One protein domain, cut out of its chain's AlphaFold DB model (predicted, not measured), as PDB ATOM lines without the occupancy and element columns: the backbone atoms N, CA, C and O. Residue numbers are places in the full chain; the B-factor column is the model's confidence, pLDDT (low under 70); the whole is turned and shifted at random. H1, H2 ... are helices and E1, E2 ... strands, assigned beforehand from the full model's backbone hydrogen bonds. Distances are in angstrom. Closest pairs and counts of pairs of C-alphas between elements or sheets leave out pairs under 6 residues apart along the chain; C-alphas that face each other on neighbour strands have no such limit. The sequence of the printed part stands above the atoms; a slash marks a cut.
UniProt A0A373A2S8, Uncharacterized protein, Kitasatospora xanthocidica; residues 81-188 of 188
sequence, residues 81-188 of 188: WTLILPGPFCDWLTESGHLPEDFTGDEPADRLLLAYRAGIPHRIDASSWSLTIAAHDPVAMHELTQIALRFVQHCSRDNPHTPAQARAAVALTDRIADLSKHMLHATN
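Overview. This is residues 81 to 188 of the 188 residues of an uncharacterized protein of Kitasatospora xanthocidica (UniProt A0A373A2S8). Two helices, H3 and H4, lie side by side as a helical hairpin, and a two-stranded ribbon, E1 with E2, runs beside it with E1 next to H4. Two shorter helices, H1 and H2, lie crosswise to H3 and bridge from it to strand E2, H2 toward the first residues of H3 and H1 toward its last ones. The printed part has 108 residues, with four named helices and two named strands in the order E1, H1, H2, E2, H3, H4; the sheet's order is E1 - E2, antiparallel, and the class is mostly helix. The whole is compact and rounded, with a radius of gyration of the C-alphas of 13.5 A and spans of 37 by 31 by 27 A.

Arrangement. Start at the first printed residue, where E1, residues 81 to 86, pairs with E2, residues 128 to 134. They are antiparallel, with 151 degrees between their directions; look for N 83 and O 131, 2.8 A apart and within hydrogen-bond range, and for N 129 and O 85 at 2.9 A. The C-alphas of Thr 82 and Thr 132 face each other at 4.2 A. Next comes H1, residues 87 to 95, and it only just touches H3, residues 138 to 154, with 3 pairs of C-alphas within 8 A. H3 touches H1 with its residues 148 to 151 alone; the closest C-alphas are those of Phe 89 and Phe 151, 6.9 A apart, and the lines of the two helices are about perpendicular at 82 degrees. H1 also touches H4, residues 163 to 186, through residues 164 to 169 of H4 alone, about perpendicular at 88 degrees, with the C-alphas of Pro 88 and Gln 165 closest at 5.5 A. Go on to H2, residues 107 to 118, which touches H3 through residues 139 to 144 of H3 alone, about perpendicular at 88 degrees; the C-alphas of Leu 112 and Ala 140 come closest, at 4.5 A. On E2, the C-alpha of Ile 133 is 5.1 A from that of Ala 115 in H2, their closest pair. H3 and H4 form a hairpin: they touch at a shallow tilt of 25 degrees, opposite ways, with the C-alphas of Val 152 and Ala 169 closest at 5.0 A. The closest C-alphas of E1 and H4 are those of Pro 86 and Ala 168, 5.4 A apart. H1 and H2 are apart, and so are H2 and H4. In H1, H2, H3 and H4 every O i to N i+4 pair is within hydrogen-bond range.

Along the chain. Find C-alpha 81 at (39.590, 45.408, 13.423); from there E1 runs 16.0 A to Pro 86, and H1 takes over at Gly 87 and ends at Glu 95. H2 goes from Glu 107 to Ala 118, 16.1 A. E2 covers 19.6 A from Ser 128 to Ala 134. Look next for C-alpha 138 at (39.858, 33.723, 16.661), where H3 begins its 24.0 A to His 154. H4, 34.9 A long, starts at Pro 163, has a kink of 27 degrees near residue 174, and ends with C-alpha 186 at (46.382, 37.817, 19.071).

Size, cuts and confidence. The two C-alphas farthest apart are those of Pro 160 and Asn 188, 41.2 A; Asn 188 is the chain's last residue. The printed part has no cut. Between H1 and H2 you meet the one long link, 11 residues. The short link from H2 to E2 holds residues 122 to 123, which pair antiparallel with residues 129 to 130 of E2. The mean pLDDT of the printed part is 70.4, and 53 residues are under 70, among them residues 102 to 111, 113 to 139 and 177 to 188.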
ATOM      1  N   TRP A  81      38.907  45.376  14.713       63.34
ATOM      2  CA  TRP A  81      39.590  45.408  13.423       63.34
ATOM      3  C   TRP A  81      38.578  45.694  12.334       63.34
ATOM      4  O   TRP A  81      37.581  44.990  12.210       63.34
ATOM      5  N   THR A  82      38.849  46.717  11.533       67.12
ATOM      6  CA  THR A  82      38.086  46.969  10.315       67.12
ATOM      7  C   THR A  82      38.797  46.287   9.163       67.12
ATOM      8  O   THR A  82      39.891  46.682   8.764       67.12
ATOM      9  N   LEU A  83      38.162  45.251   8.639       72.12
ATOM     10  CA  LEU A  83      38.559  44.586   7.416       72.12
ATOM     11  C   LEU A  83      37.842  45.259   6.265       72.12
ATOM     12  O   LEU A  83      36.633  45.463   6.307       72.12
ATOM     13  N   ILE A  84      38.575  45.575   5.211       74.31
ATOM     14  CA  ILE A  84      37.940  45.877   3.937       74.31
ATOM     15  C   ILE A  84      37.783  44.527   3.233       74.31
ATOM     16  O   ILE A  84      38.705  43.710   3.238       74.31
ATOM     17  N   LEU A  85      36.634  44.262   2.630       79.00
ATOM     18  CA  LEU A  85      36.336  43.044   1.884       79.00
ATOM     19  C   LEU A  85      35.880  43.418   0.465       79.00
ATOM     20  O   LEU A  85      35.237  44.457   0.291       79.00
ATOM     21  N   PRO A  86      36.229  42.632  -0.569       82.75
ATOM     22  CA  PRO A  86      35.758  42.890  -1.927       82.75
ATOM     23  C   PRO A  86      34.233  42.747  -2.041       82.75
ATOM     24  O   PRO A  86      33.666  41.774  -1.551       82.75
ATOM     25  N   GLY A  87      33.578  43.656  -2.765       80.44
ATOM     26  CA  GLY A  87      32.135  43.618  -3.041       80.44
ATOM     27  C   GLY A  87      31.631  42.284  -3.581       80.44
ATOM     28  O   GLY A  87      30.772  41.687  -2.942       80.44
ATOM     29  N   PRO A  88      32.234  41.733  -4.652       85.19
ATOM     30  CA  PRO A  88      31.806  40.446  -5.197       85.19
ATOM     31  C   PRO A  88      31.910  39.268  -4.217       85.19
ATOM     32  O   PRO A  88      31.191  38.287  -4.380       85.19
ATOM     33  N   PHE A  89      32.796  39.344  -3.215       84.44
ATOM     34  CA  PHE A  89      32.860  38.345  -2.146       84.44
ATOM     35  C   PHE A  89      31.686  38.504  -1.176       84.44
ATOM     36  O   PHE A  89      31.057  37.514  -0.825       84.44
ATOM     37  N   CYS A  90      31.372  39.734  -0.763       79.38
ATOM     38  CA  CYS A  90      30.249  40.016   0.132       79.38
ATOM     39  C   CYS A  90      28.893  39.676  -0.506       79.38
ATOM     40  O   CYS A  90      28.032  39.107   0.168       79.38
ATOM     41  N   ASP A  91      28.731  39.974  -1.795       81.75
ATOM     42  CA  ASP A  91      27.529  39.629  -2.559       81.75
ATOM     43  C   ASP A  91      27.378  38.099  -2.631       81.75
ATOM     44  O   ASP A  91      26.362  37.555  -2.201       81.75
ATOM     45  N   TRP A  92      28.442  37.385  -3.029       85.69
ATOM     46  CA  TRP A  92      28.463  35.915  -3.042       85.69
ATOM     47  C   TRP A  92      28.185  35.308  -1.664       85.69
ATOM     48  O   TRP A  92      27.435  34.341  -1.553       85.69
ATOM     49  N   LEU A  93      28.773  35.859  -0.603       81.69
ATOM     50  CA  LEU A  93      28.598  35.383   0.770       81.69
ATOM     51  C   LEU A  93      27.130  35.464   1.214       81.69
ATOM     52  O   LEU A  93      26.639  34.552   1.876       81.69
ATOM     53  N   THR A  94      26.438  36.529   0.808       77.31
ATOM     54  CA  THR A  94      25.013  36.739   1.088       77.31
ATOM     55  C   THR A  94      24.140  35.797   0.257       77.31
ATOM     56  O   THR A  94      23.255  35.140   0.794       77.31
ATOM     57  N   GLU A  95      24.408  35.680  -1.044       82.31
ATOM     58  CA  GLU A  95      23.606  34.871  -1.976       82.31
ATOM     59  C   GLU A  95      23.764  33.360  -1.763       82.31
ATOM     60  O   GLU A  95      22.849  32.587  -2.037       82.31
ATOM     61  N   SER A  96      24.929  32.923  -1.288       79.88
ATOM     62  CA  SER A  96      25.268  31.504  -1.153       79.88
ATOM     63  C   SER A  96      24.818  30.865   0.165       79.88
ATOM     64  O   SER A  96      25.022  29.664   0.339       79.88
ATOM     65  N   GLY A  97      24.246  31.635   1.101       75.38
ATOM     66  CA  GLY A  97      23.761  31.125   2.392       75.38
ATOM     67  C   GLY A  97      24.863  30.653   3.350       75.38
ATOM     68  O   GLY A  97      24.596  29.892   4.275       75.38
ATOM     69  N   HIS A  98      26.115  31.075   3.139       77.12
ATOM     70  CA  HIS A  98      27.242  30.723   4.014       77.12
ATOM     71  C   HIS A  98      27.286  31.551   5.310       77.12
ATOM     72  O   HIS A  98      28.072  31.243   6.206       77.12
ATOM     73  N   LEU A  99      26.455  32.592   5.414       73.56
ATOM     74  CA  LEU A  99      26.173  33.289   6.664       73.56
ATOM     75  C   LEU A  99      24.901  32.708   7.295       73.56
ATOM     76  O   LEU A  99      23.876  32.650   6.615       73.56
ATOM     77  N   PRO A 100      24.929  32.326   8.583       66.38
ATOM     78  CA  PRO A 100      23.716  31.948   9.294       66.38
ATOM     79  C   PRO A 100      22.740  33.126   9.325       66.38
ATOM     80  O   PRO A 100      23.127  34.240   9.670       66.38
ATOM     81  N   GLU A 101      21.475  32.900   8.982       70.31
ATOM     82  CA  GLU A 101      20.459  33.957   9.067       70.31
ATOM     83  C   GLU A 101      20.083  34.249  10.526       70.31
ATOM     84  O   GLU A 101      19.862  35.408  10.880       70.31
ATOM     85  N   ASP A 102      20.112  33.221  11.381       69.94
ATOM     86  CA  ASP A 102      19.770  33.252  12.804       69.94
ATOM     87  C   ASP A 102      20.767  32.463  13.659       69.94
ATOM     88  O   ASP A 102      21.594  31.713  13.141       69.94
ATOM     89  N   PHE A 103      20.675  32.632  14.984       59.06
ATOM     90  CA  PHE A 103      21.458  31.837  15.931       59.06
ATOM     91  C   PHE A 103      21.031  30.372  15.873       59.06
ATOM     92  O   PHE A 103      19.871  30.045  16.132       59.06
ATOM     93  N   THR A 104      21.973  29.491  15.556       61.94
ATOM     94  CA  THR A 104      21.734  28.060  15.341       61.94
ATOM     95  C   THR A 104      22.134  27.214  16.548       61.94
ATOM     96  O   THR A 104      21.774  26.039  16.617       61.94
ATOM     97  N   GLY A 105      22.853  27.795  17.516       50.78
ATOM     98  CA  GLY A 105      23.447  27.076  18.642       50.78
ATOM     99  C   GLY A 105      24.773  26.391  18.298       50.78
ATOM    100  O   GLY A 105      25.382  25.791  19.184       50.78
ATOM    101  N   ASP A 106      25.222  26.486  17.044       63.47
ATOM    102  CA  ASP A 106      26.567  26.107  16.625       63.47
ATOM    103  C   ASP A 106      27.529  27.264  16.919       63.47
ATOM    104  O   ASP A 106      27.445  28.330  16.308       63.47
ATOM    105  N   GLU A 107      28.420  27.080  17.896       57.25
ATOM    106  CA  GLU A 107      29.251  28.162  18.434       57.25
ATOM    107  C   GLU A 107      30.075  28.898  17.353       57.25
ATOM    108  O   GLU A 107      30.061  30.132  17.361       57.25
ATOM    109  N   PRO A 108      30.754  28.225  16.402       64.81
ATOM    110  CA  PRO A 108      31.476  28.909  15.331       64.81
ATOM    111  C   PRO A 108      30.569  29.746  14.421       64.81
ATOM    112  O   PRO A 108      30.885  30.904  14.133       64.81
ATOM    113  N   ALA A 109      29.422  29.195  14.019       65.75
ATOM    114  CA  ALA A 109      28.447  29.871  13.170       65.75
ATOM    115  C   ALA A 109      27.830  31.092  13.874       65.75
ATOM    116  O   ALA A 109      27.780  32.186  13.306       65.75
ATOM    117  N   ASP A 110      27.442  30.939  15.140       60.72
ATOM    118  CA  ASP A 110      26.886  32.016  15.954       60.72
ATOM    119  C   ASP A 110      27.914  33.140  16.158       60.72
ATOM    120  O   ASP A 110      27.571  34.317  16.039       60.72
ATOM    121  N   ARG A 111      29.192  32.804  16.392       63.12
ATOM    122  CA  ARG A 111      30.305  33.769  16.508       63.12
ATOM    123  C   ARG A 111      30.562  34.536  15.218       63.12
ATOM    124  O   ARG A 111      30.743  35.755  15.270       63.12
ATOM    125  N   LEU A 112      30.507  33.868  14.070       72.25
ATOM    126  CA  LEU A 112      30.583  34.525  12.768       72.25
ATOM    127  C   LEU A 112      29.390  35.467  12.539       72.25
ATOM    128  O   LEU A 112      29.589  36.615  12.141       72.25
ATOM    129  N   LEU A 113      28.165  35.020  12.836       69.88
ATOM    130  CA  LEU A 113      26.956  35.836  12.709       69.88
ATOM    131  C   LEU A 113      27.040  37.107  13.565       69.88
ATOM    132  O   LEU A 113      26.620  38.183  13.139       69.88
ATOM    133  N   LEU A 114      27.624  37.015  14.757       63.03
ATOM    134  CA  LEU A 114      27.816  38.165  15.640       63.03
ATOM    135  C   LEU A 114      28.859  39.129  15.139       63.03
ATOM    136  O   LEU A 114      28.601  40.327  15.131       63.03
ATOM    137  N   ALA A 115      30.010  38.615  14.711       63.84
ATOM    138  CA  ALA A 115      31.034  39.421  14.068       63.84
ATOM    139  C   ALA A 115      30.449  40.190  12.875       63.84
ATOM    140  O   ALA A 115      30.738  41.371  12.695       63.84
ATOM    141  N   TYR A 116      29.576  39.539  12.106       66.38
ATOM    142  CA  TYR A 116      28.922  40.136  10.951       66.38
ATOM    143  C   TYR A 116      27.853  41.179  11.327       66.38
ATOM    144  O   TYR A 116      27.861  42.286  10.790       66.38
ATOM    145  N   ARG A 117      26.965  40.878  12.287       61.69
ATOM    146  CA  ARG A 117      25.899  41.796  12.747       61.69
ATOM    147  C   ARG A 117      26.440  42.993  13.534       61.69
ATOM    148  O   ARG A 117      25.972  44.109  13.326       61.69
ATOM    149  N   ALA A 118      27.427  42.783  14.403       56.34
ATOM    150  CA  ALA A 118      28.098  43.857  15.141       56.34
ATOM    151  C   ALA A 118      28.920  44.765  14.212       56.34
ATOM    152  O   ALA A 118      29.182  45.924  14.532       56.34
ATOM    153  N   GLY A 119      29.322  44.231  13.058       51.91
ATOM    154  CA  GLY A 119      30.188  44.900  12.108       51.91
ATOM    155  C   GLY A 119      29.505  45.765  11.062       51.91
ATOM    156  O   GLY A 119      30.269  46.250  10.235       51.91
ATOM    157  N   ILE A 120      28.162  45.917  11.087       49.75
ATOM    158  CA  ILE A 120      27.284  46.562  10.077       49.75
ATOM    159  C   ILE A 120      28.001  46.701   8.729       49.75
ATOM    160  O   ILE A 120      28.772  47.650   8.574       49.75
ATOM    161  N   PRO A 121      27.767  45.814   7.745       54.41
ATOM    162  CA  PRO A 121      28.453  45.902   6.467       54.41
ATOM    163  C   PRO A 121      28.153  47.274   5.839       54.41
ATOM    164  O   PRO A 121      27.070  47.539   5.321       54.41
ATOM    165  N   HIS A 122      29.116  48.189   5.944       52.75
ATOM    166  CA  HIS A 122      29.038  49.512   5.352       52.75
ATOM    167  C   HIS A 122      29.702  49.402   3.991       52.75
ATOM    168  O   HIS A 122      30.912  49.189   3.872       52.75
ATOM    169  N   ARG A 123      28.891  49.517   2.943       54.62
ATOM    170  CA  ARG A 123      29.403  49.641   1.586       54.62
ATOM    171  C   ARG A 123      30.179  50.956   1.501       54.62
ATOM    172  O   ARG A 123      29.580  52.024   1.581       54.62
ATOM    173  N   ILE A 124      31.504  50.869   1.387       56.38
ATOM    174  CA  ILE A 124      32.367  52.046   1.226       56.38
ATOM    175  C   ILE A 124      32.172  52.605  -0.188       56.38
ATOM    176  O   ILE A 124      32.056  53.813  -0.372       56.38
ATOM    177  N   ASP A 125      32.090  51.714  -1.182       58.69
ATOM    178  CA  ASP A 125      31.853  52.047  -2.585       58.69
ATOM    179  C   ASP A 125      31.313  50.835  -3.374       58.69
ATOM    180  O   ASP A 125      30.992  49.779  -2.822       58.69
ATOM    181  N   ALA A 126      31.188  50.966  -4.700       59.97
ATOM    182  CA  ALA A 126      30.667  49.901  -5.556       59.97
ATOM    183  C   ALA A 126      31.467  48.582  -5.477       59.97
ATOM    184  O   ALA A 126      30.909  47.527  -5.775       59.97
ATOM    185  N   SER A 127      32.735  48.647  -5.070       65.38
ATOM    186  CA  SER A 127      33.734  47.581  -5.133       65.38
ATOM    187  C   SER A 127      34.186  47.041  -3.774       65.38
ATOM    188  O   SER A 127      34.815  45.983  -3.738       65.38
ATOM    189  N   SER A 128      33.870  47.728  -2.674       68.12
ATOM    190  CA  SER A 128      34.418  47.429  -1.348       68.12
ATOM    191  C   SER A 128      33.397  47.610  -0.227       68.12
ATOM    192  O   SER A 128      32.634  48.577  -0.190       68.12
ATOM    193  N   TRP A 129      33.456  46.706   0.745       69.50
ATOM    194  CA  TRP A 129      32.708  46.776   1.999       69.50
ATOM    195  C   TRP A 129      33.675  46.846   3.174       69.50
ATOM    196  O   TRP A 129      34.734  46.221   3.132       69.50
ATOM    197  N   SER A 130      33.326  47.578   4.228       68.94
ATOM    198  CA  SER A 130      33.997  47.444   5.521       68.94
ATOM    199  C   SER A 130      33.225  46.488   6.417       68.94
ATOM    200  O   SER A 130      32.020  46.652   6.597       68.94
ATOM    201  N   LEU A 131      33.945  45.549   7.019       67.00
ATOM    202  CA  LEU A 131      33.471  44.674   8.076       67.00
ATOM    203  C   LEU A 131      34.308  44.936   9.328       67.00
ATOM    204  O   LEU A 131      35.515  44.687   9.339       67.00
ATOM    205  N   THR A 132      33.681  45.445  10.384       61.28
ATOM    206  CA  THR A 132      34.353  45.638  11.672       61.28
ATOM    207  C   THR A 132      34.103  44.436  12.574       61.28
ATOM    208  O   THR A 132      32.978  44.194  12.987       61.28
ATOM    209  N   ILE A 133      35.156  43.698  12.920       58.97
ATOM    210  CA  ILE A 133      35.077  42.529  13.802       58.97
ATOM    211  C   ILE A 133      35.807  42.838  15.109       58.97
ATOM    212  O   ILE A 133      36.790  43.581  15.125       58.97
ATOM    213  N   ALA A 134      35.351  42.268  16.224       56.25
ATOM    214  CA  ALA A 134      36.132  42.269  17.456       56.25
ATOM    215  C   ALA A 134      37.492  41.585  17.189       56.25
ATOM    216  O   ALA A 134      37.551  40.429  16.779       56.25
ATOM    217  N   ALA A 135      38.593  42.305  17.403       52.44
ATOM    218  CA  ALA A 135      39.951  41.953  16.969       52.44
ATOM    219  C   ALA A 135      40.532  40.667  17.589       52.44
ATOM    220  O   ALA A 135      41.611  40.238  17.192       52.44
ATOM    221  N   HIS A 136      39.857  40.066  18.570       54.56
ATOM    222  CA  HIS A 136      40.306  38.845  19.244       54.56
ATOM    223  C   HIS A 136      39.234  37.752  19.252       54.56
ATOM    224  O   HIS A 136      39.199  36.959  20.185       54.56
ATOM    225  N   ASP A 137      38.351  37.690  18.251       62.06
ATOM    226  CA  ASP A 137      37.526  36.493  18.049       62.06
ATOM    227  C   ASP A 137      38.225  35.525  17.071       62.06
ATOM    228  O   ASP A 137      37.976  35.597  15.864       62.06
ATOM    229  N   PRO A 138      39.127  34.633  17.540       65.12
ATOM    230  CA  PRO A 138      39.858  33.723  16.661       65.12
ATOM    231  C   PRO A 138      38.934  32.729  15.956       65.12
ATOM    232  O   PRO A 138      39.294  32.245  14.888       65.12
ATOM    233  N   VAL A 139      37.756  32.441  16.518       69.12
ATOM    234  CA  VAL A 139      36.796  31.493  15.945       69.12
ATOM    235  C   VAL A 139      36.061  32.139  14.775       69.12
ATOM    236  O   VAL A 139      36.089  31.600  13.675       69.12
ATOM    237  N   ALA A 140      35.503  33.339  14.957       70.62
ATOM    238  CA  ALA A 140      34.881  34.093  13.869       70.62
ATOM    239  C   ALA A 140      35.890  34.417  12.755       70.62
ATOM    240  O   ALA A 140      35.547  34.382  11.575       70.62
ATOM    241  N   MET A 141      37.147  34.698  13.117       72.75
ATOM    242  CA  MET A 141      38.203  34.968  12.140       72.75
ATOM    243  C   MET A 141      38.630  33.720  11.373       72.75
ATOM    244  O   MET A 141      38.871  33.793  10.166       72.75
ATOM    245  N   HIS A 142      38.693  32.574  12.052       76.31
ATOM    246  CA  HIS A 142      38.937  31.291  11.411       76.31
ATOM    247  C   HIS A 142      37.822  30.958  10.418       76.31
ATOM    248  O   HIS A 142      38.115  30.687   9.256       76.31
ATOM    249  N   GLU A 143      36.558  31.061  10.831       77.25
ATOM    250  CA  GLU A 143      35.409  30.792   9.962       77.25
ATOM    251  C   GLU A 143      35.356  31.740   8.759       77.25
ATOM    252  O   GLU A 143      35.225  31.294   7.618       77.25
ATOM    253  N   LEU A 144      35.574  33.044   8.970       78.75
ATOM    254  CA  LEU A 144      35.661  34.008   7.870       78.75
ATOM    255  C   LEU A 144      36.795  33.657   6.896       78.75
ATOM    256  O   LEU A 144      36.629  33.782   5.683       78.75
ATOM    257  N   THR A 145      37.931  33.184   7.414       79.25
ATOM    258  CA  THR A 145      39.062  32.735   6.593       79.25
ATOM    259  C   THR A 145      38.704  31.491   5.780       79.25
ATOM    260  O   THR A 145      38.993  31.445   4.585       79.25
ATOM    261  N   GLN A 146      38.027  30.505   6.376       83.69
ATOM    262  CA  GLN A 146      37.568  29.307   5.663       83.69
ATOM    263  C   GLN A 146      36.571  29.652   4.552       83.69
ATOM    264  O   GLN A 146      36.684  29.152   3.434       83.69
ATOM    265  N   ILE A 147      35.626  30.549   4.820       84.19
ATOM    266  CA  ILE A 147      34.656  31.029   3.830       84.19
ATOM    267  C   ILE A 147      35.353  31.803   2.705       84.19
ATOM    268  O   ILE A 147      35.051  31.594   1.529       84.19
ATOM    269  N   ALA A 148      36.323  32.656   3.037       83.19
ATOM    270  CA  ALA A 148      37.129  33.364   2.049       83.19
ATOM    271  C   ALA A 148      37.910  32.392   1.145       83.19
ATOM    272  O   ALA A 148      37.940  32.569  -0.073       83.19
ATOM    273  N   LEU A 149      38.474  31.318   1.708       86.62
ATOM    274  CA  LEU A 149      39.125  30.256   0.937       86.62
ATOM    275  C   LEU A 149      38.137  29.530   0.011       86.62
ATOM    276  O   LEU A 149      38.478  29.266  -1.144       86.62
ATOM    277  N   ARG A 150      36.904  29.265   0.463       88.00
ATOM    278  CA  ARG A 150      35.845  28.695  -0.392       88.00
ATOM    279  C   ARG A 150      35.490  29.619  -1.552       88.00
ATOM    280  O   ARG A 150      35.322  29.134  -2.666       88.00
ATOM    281  N   PHE A 151      35.440  30.934  -1.340       87.19
ATOM    282  CA  PHE A 151      35.229  31.892  -2.429       87.19
ATOM    283  C   PHE A 151      36.376  31.880  -3.447       87.19
ATOM    284  O   PHE A 151      36.134  31.886  -4.653       87.19
ATOM    285  N   VAL A 152      37.629  31.819  -2.986       87.25
ATOM    286  CA  VAL A 152      38.797  31.707  -3.877       87.25
ATOM    287  C   VAL A 152      38.727  30.421  -4.705       87.25
ATOM    288  O   VAL A 152      38.957  30.458  -5.912       87.25
ATOM    289  N   GLN A 153      38.343  29.299  -4.090       86.50
ATOM    290  CA  GLN A 153      38.106  28.034  -4.795       86.50
ATOM    291  C   GLN A 153      36.924  28.126  -5.773       86.50
ATOM    292  O   GLN A 153      37.001  27.594  -6.879       86.50
ATOM    293  N   HIS A 154      35.854  28.833  -5.405       84.56
ATOM    294  CA  HIS A 154      34.707  29.092  -6.277       84.56
ATOM    295  C   HIS A 154      35.083  29.946  -7.496       84.56
ATOM    296  O   HIS A 154      34.518  29.765  -8.564       84.56
ATOM    297  N   CYS A 155      36.067  30.834  -7.372       85.75
ATOM    298  CA  CYS A 155      36.565  31.653  -8.479       85.75
ATOM    299  C   CYS A 155      37.720  30.993  -9.253       85.75
ATOM    300  O   CYS A 155      38.395  31.661 -10.041       85.75
ATOM    301  N   SER A 156      37.998  29.706  -9.020       81.31
ATOM    302  CA  SER A 156      38.992  28.964  -9.795       81.31
ATOM    303  C   SER A 156      38.525  28.774 -11.244       81.31
ATOM    304  O   SER A 156      37.344  28.918 -11.567       81.31
ATOM    305  N   ARG A 157      39.462  28.447 -12.144       66.25
ATOM    306  CA  ARG A 157      39.189  28.286 -13.587       66.25
ATOM    307  C   ARG A 157      38.086  27.271 -13.907       66.25
ATOM    308  O   ARG A 157      37.510  27.355 -14.985       66.25
ATOM    309  N   ASP A 158      37.806  26.356 -12.986       72.00
ATOM    310  CA  ASP A 158      36.893  25.234 -13.194       72.00
ATOM    311  C   ASP A 158      35.430  25.577 -12.867       72.00
ATOM    312  O   ASP A 158      34.535  24.774 -13.119       72.00
ATOM    313  N   ASN A 159      35.167  26.778 -12.343       70.94
ATOM    314  CA  ASN A 159      33.838  27.243 -11.963       70.94
ATOM    315  C   ASN A 159      33.438  28.493 -12.765       70.94
ATOM    316  O   ASN A 159      34.278  29.365 -13.002       70.94
ATOM    317  N   PRO A 160      32.162  28.635 -13.168       75.00
ATOM    318  CA  PRO A 160      31.687  29.847 -13.823       75.00
ATOM    319  C   PRO A 160      31.766  31.033 -12.856       75.00
ATOM    320  O   PRO A 160      31.103  31.048 -11.823       75.00
ATOM    321  N   HIS A 161      32.565  32.037 -13.209       78.38
ATOM    322  CA  HIS A 161      32.730  33.256 -12.426       78.38
ATOM    323  C   HIS A 161      32.885  34.476 -13.336       78.38
ATOM    324  O   HIS A 161      33.305  34.392 -14.493       78.38
ATOM    325  N   THR A 162      32.549  35.646 -12.806       85.88
ATOM    326  CA  THR A 162      32.706  36.918 -13.513       85.88
ATOM    327  C   THR A 162      34.144  37.443 -13.402       85.88
ATOM    328  O   THR A 162      34.839  37.177 -12.418       85.88
ATOM    329  N   PRO A 163      34.601  38.299 -14.338       85.25
ATOM    330  CA  PRO A 163      35.891  38.982 -14.207       85.25
ATOM    331  C   PRO A 163      36.027  39.814 -12.919       85.25
ATOM    332  O   PRO A 163      37.136  40.032 -12.433       85.25
ATOM    333  N   ALA A 164      34.911  40.299 -12.361       83.62
ATOM    334  CA  ALA A 164      34.896  41.005 -11.083       83.62
ATOM    335  C   ALA A 164      35.173  40.059  -9.903       83.62
ATOM    336  O   ALA A 164      35.970  40.403  -9.031       83.62
ATOM    337  N   GLN A 165      34.590  38.856  -9.913       85.69
ATOM    338  CA  GLN A 165      34.853  37.808  -8.922       85.69
ATOM    339  C   GLN A 165      36.304  37.314  -8.978       85.69
ATOM    340  O   GLN A 165      36.942  37.204  -7.935       85.69
ATOM    341  N   ALA A 166      36.879  37.141 -10.173       84.38
ATOM    342  CA  ALA A 166      38.295  36.782 -10.316       84.38
ATOM    343  C   ALA A 166      39.230  37.816  -9.657       84.38
ATOM    344  O   ALA A 166      40.129  37.458  -8.897       84.38
ATOM    345  N   ARG A 167      38.997  39.117  -9.894       84.50
ATOM    346  CA  ARG A 167      39.772  40.194  -9.248       84.50
ATOM    347  C   ARG A 167      39.565  40.230  -7.733       84.50
ATOM    348  O   ARG A 167      40.523  40.446  -6.995       84.50
ATOM    349  N   ALA A 168      38.334  40.004  -7.279       85.69
ATOM    350  CA  ALA A 168      38.011  39.918  -5.861       85.69
ATOM    351  C   ALA A 168      38.738  38.750  -5.178       85.69
ATOM    352  O   ALA A 168      39.275  38.944  -4.095       85.69
ATOM    353  N   ALA A 169      38.813  37.577  -5.809       86.12
ATOM    354  CA  ALA A 169      39.502  36.409  -5.264       86.12
ATOM    355  C   ALA A 169      41.012  36.648  -5.092       86.12
ATOM    356  O   ALA A 169      41.581  36.278  -4.064       86.12
ATOM    357  N   VAL A 170      41.652  37.333  -6.047       84.25
ATOM    358  CA  VAL A 170      43.062  37.743  -5.922       84.25
ATOM    359  C   VAL A 170      43.242  38.691  -4.732       84.25
ATOM    360  O   VAL A 170      44.032  38.402  -3.838       84.25
ATOM    361  N   ALA A 171      42.445  39.761  -4.655       82.38
ATOM    362  CA  ALA A 171      42.515  40.724  -3.552       82.38
ATOM    363  C   ALA A 171      42.197  40.097  -2.177       82.38
ATOM    364  O   ALA A 171      42.729  40.524  -1.151       82.38
ATOM    365  N   LEU A 172      41.325  39.087  -2.145       82.94
ATOM    366  CA  LEU A 172      40.966  38.364  -0.929       82.94
ATOM    367  C   LEU A 172      42.096  37.435  -0.468       82.94
ATOM    368  O   LEU A 172      42.316  37.317   0.731       82.94
ATOM    369  N   THR A 173      42.848  36.837  -1.396       79.88
ATOM    370  CA  THR A 173      44.003  35.977  -1.079       79.88
ATOM    371  C   THR A 173      45.083  36.754  -0.320       79.88
ATOM    372  O   THR A 173      45.558  36.286   0.717       79.88
ATOM    373  N   ASP A 174      45.403  37.972  -0.765       73.75
ATOM    374  CA  ASP A 174      46.367  38.844  -0.077       73.75
ATOM    375  C   ASP A 174      45.886  39.210   1.339       73.75
ATOM    376  O   ASP A 174      46.654  39.185   2.304       73.75
ATOM    377  N   ARG A 175      44.581  39.463   1.497       71.88
ATOM    378  CA  ARG A 175      43.974  39.766   2.803       71.88
ATOM    379  C   ARG A 175      43.880  38.564   3.738       71.88
ATOM    380  O   ARG A 175      44.020  38.747   4.943       71.88
ATOM    381  N   ILE A 176      43.679  37.350   3.224       73.50
ATOM    382  CA  ILE A 176      43.692  36.110   4.022       73.50
ATOM    383  C   ILE A 176      45.062  35.910   4.685       73.50
ATOM    384  O   ILE A 176      45.136  35.522   5.855       73.50
ATOM    385  N   ALA A 177      46.151  36.208   3.971       67.88
ATOM    386  CA  ALA A 177      47.498  36.128   4.527       67.88
ATOM    387  C   ALA A 177      47.704  37.134   5.673       67.88
ATOM    388  O   ALA A 177      48.283  36.788   6.704       67.88
ATOM    389  N   ASP A 178      47.186  38.354   5.533       67.00
ATOM    390  CA  ASP A 178      47.245  39.366   6.589       67.00
ATOM    391  C   ASP A 178      46.350  39.017   7.782       67.00
ATOM    392  O   ASP A 178      46.785  39.149   8.926       67.00
ATOM    393  N   LEU A 179      45.145  38.496   7.549       64.81
ATOM    394  CA  LEU A 179      44.254  37.991   8.596       64.81
ATOM    395  C   LEU A 179      44.917  36.884   9.422       64.81
ATOM    396  O   LEU A 179      44.922  36.937  10.652       64.81
ATOM    397  N   SER A 180      45.560  35.935   8.743       64.00
ATOM    398  CA  SER A 180      46.260  34.815   9.379       64.00
ATOM    399  C   SER A 180      47.461  35.278  10.217       64.00
ATOM    400  O   SER A 180      47.696  34.759  11.309       64.00
ATOM    401  N   LYS A 181      48.208  36.297   9.764       63.59
ATOM    402  CA  LYS A 181      49.302  36.906  10.549       63.59
ATOM    403  C   LYS A 181      48.788  37.587  11.812       63.59
ATOM    404  O   LYS A 181      49.418  37.478  12.863       63.59
ATOM    405  N   HIS A 182      47.658  38.280  11.723       59.59
ATOM    406  CA  HIS A 182      47.058  38.962  12.863       59.59
ATOM    407  C   HIS A 182      46.480  37.974  13.890       59.59
ATOM    408  O   HIS A 182      46.625  38.211  15.089       59.59
ATOM    409  N   MET A 183      45.942  36.826  13.454       58.03
ATOM    410  CA  MET A 183      45.552  35.731  14.355       58.03
ATOM    411  C   MET A 183      46.728  35.229  15.209       58.03
ATOM    412  O   MET A 183      46.563  35.053  16.410       58.03
ATOM    413  N   LEU A 184      47.926  35.079  14.628       51.78
ATOM    414  CA  LEU A 184      49.131  34.629  15.350       51.78
ATOM    415  C   LEU A 184      49.621  35.624  16.419       51.78
ATOM    416  O   LEU A 184      50.243  35.219  17.399       51.78
ATOM    417  N   HIS A 185      49.353  36.921  16.240       49.00
ATOM    418  CA  HIS A 185      49.744  37.975  17.188       49.00
ATOM    419  C   HIS A 185      48.683  38.237  18.264       49.00
ATOM    420  O   HIS A 185      48.969  38.920  19.239       49.00
ATOM    421  N   ALA A 186      47.461  37.730  18.088       44.78
ATOM    422  CA  ALA A 186      46.382  37.817  19.071       44.78
ATOM    423  C   ALA A 186      46.457  36.713  20.146       44.78
ATOM    424  O   ALA A 186      45.793  36.825  21.172       44.78
ATOM    425  N   THR A 187      47.237  35.658  19.896       42.41
ATOM    426  CA  THR A 187      47.433  34.491  20.777       42.41
ATOM    427  C   THR A 187      48.722  34.525  21.611       42.41
ATOM    428  O   THR A 187      48.936  33.601  22.391       42.41
ATOM    429  N   ASN A 188      49.567  35.552  21.450       35.41
ATOM    430  CA  ASN A 188      50.794  35.787  22.232       35.41
ATOM    431  C   ASN A 188      50.638  37.028  23.114       35.41
ATOM    432  O   ASN A 188      51.232  37.036  24.213       35.41
TER     433      ASN A 188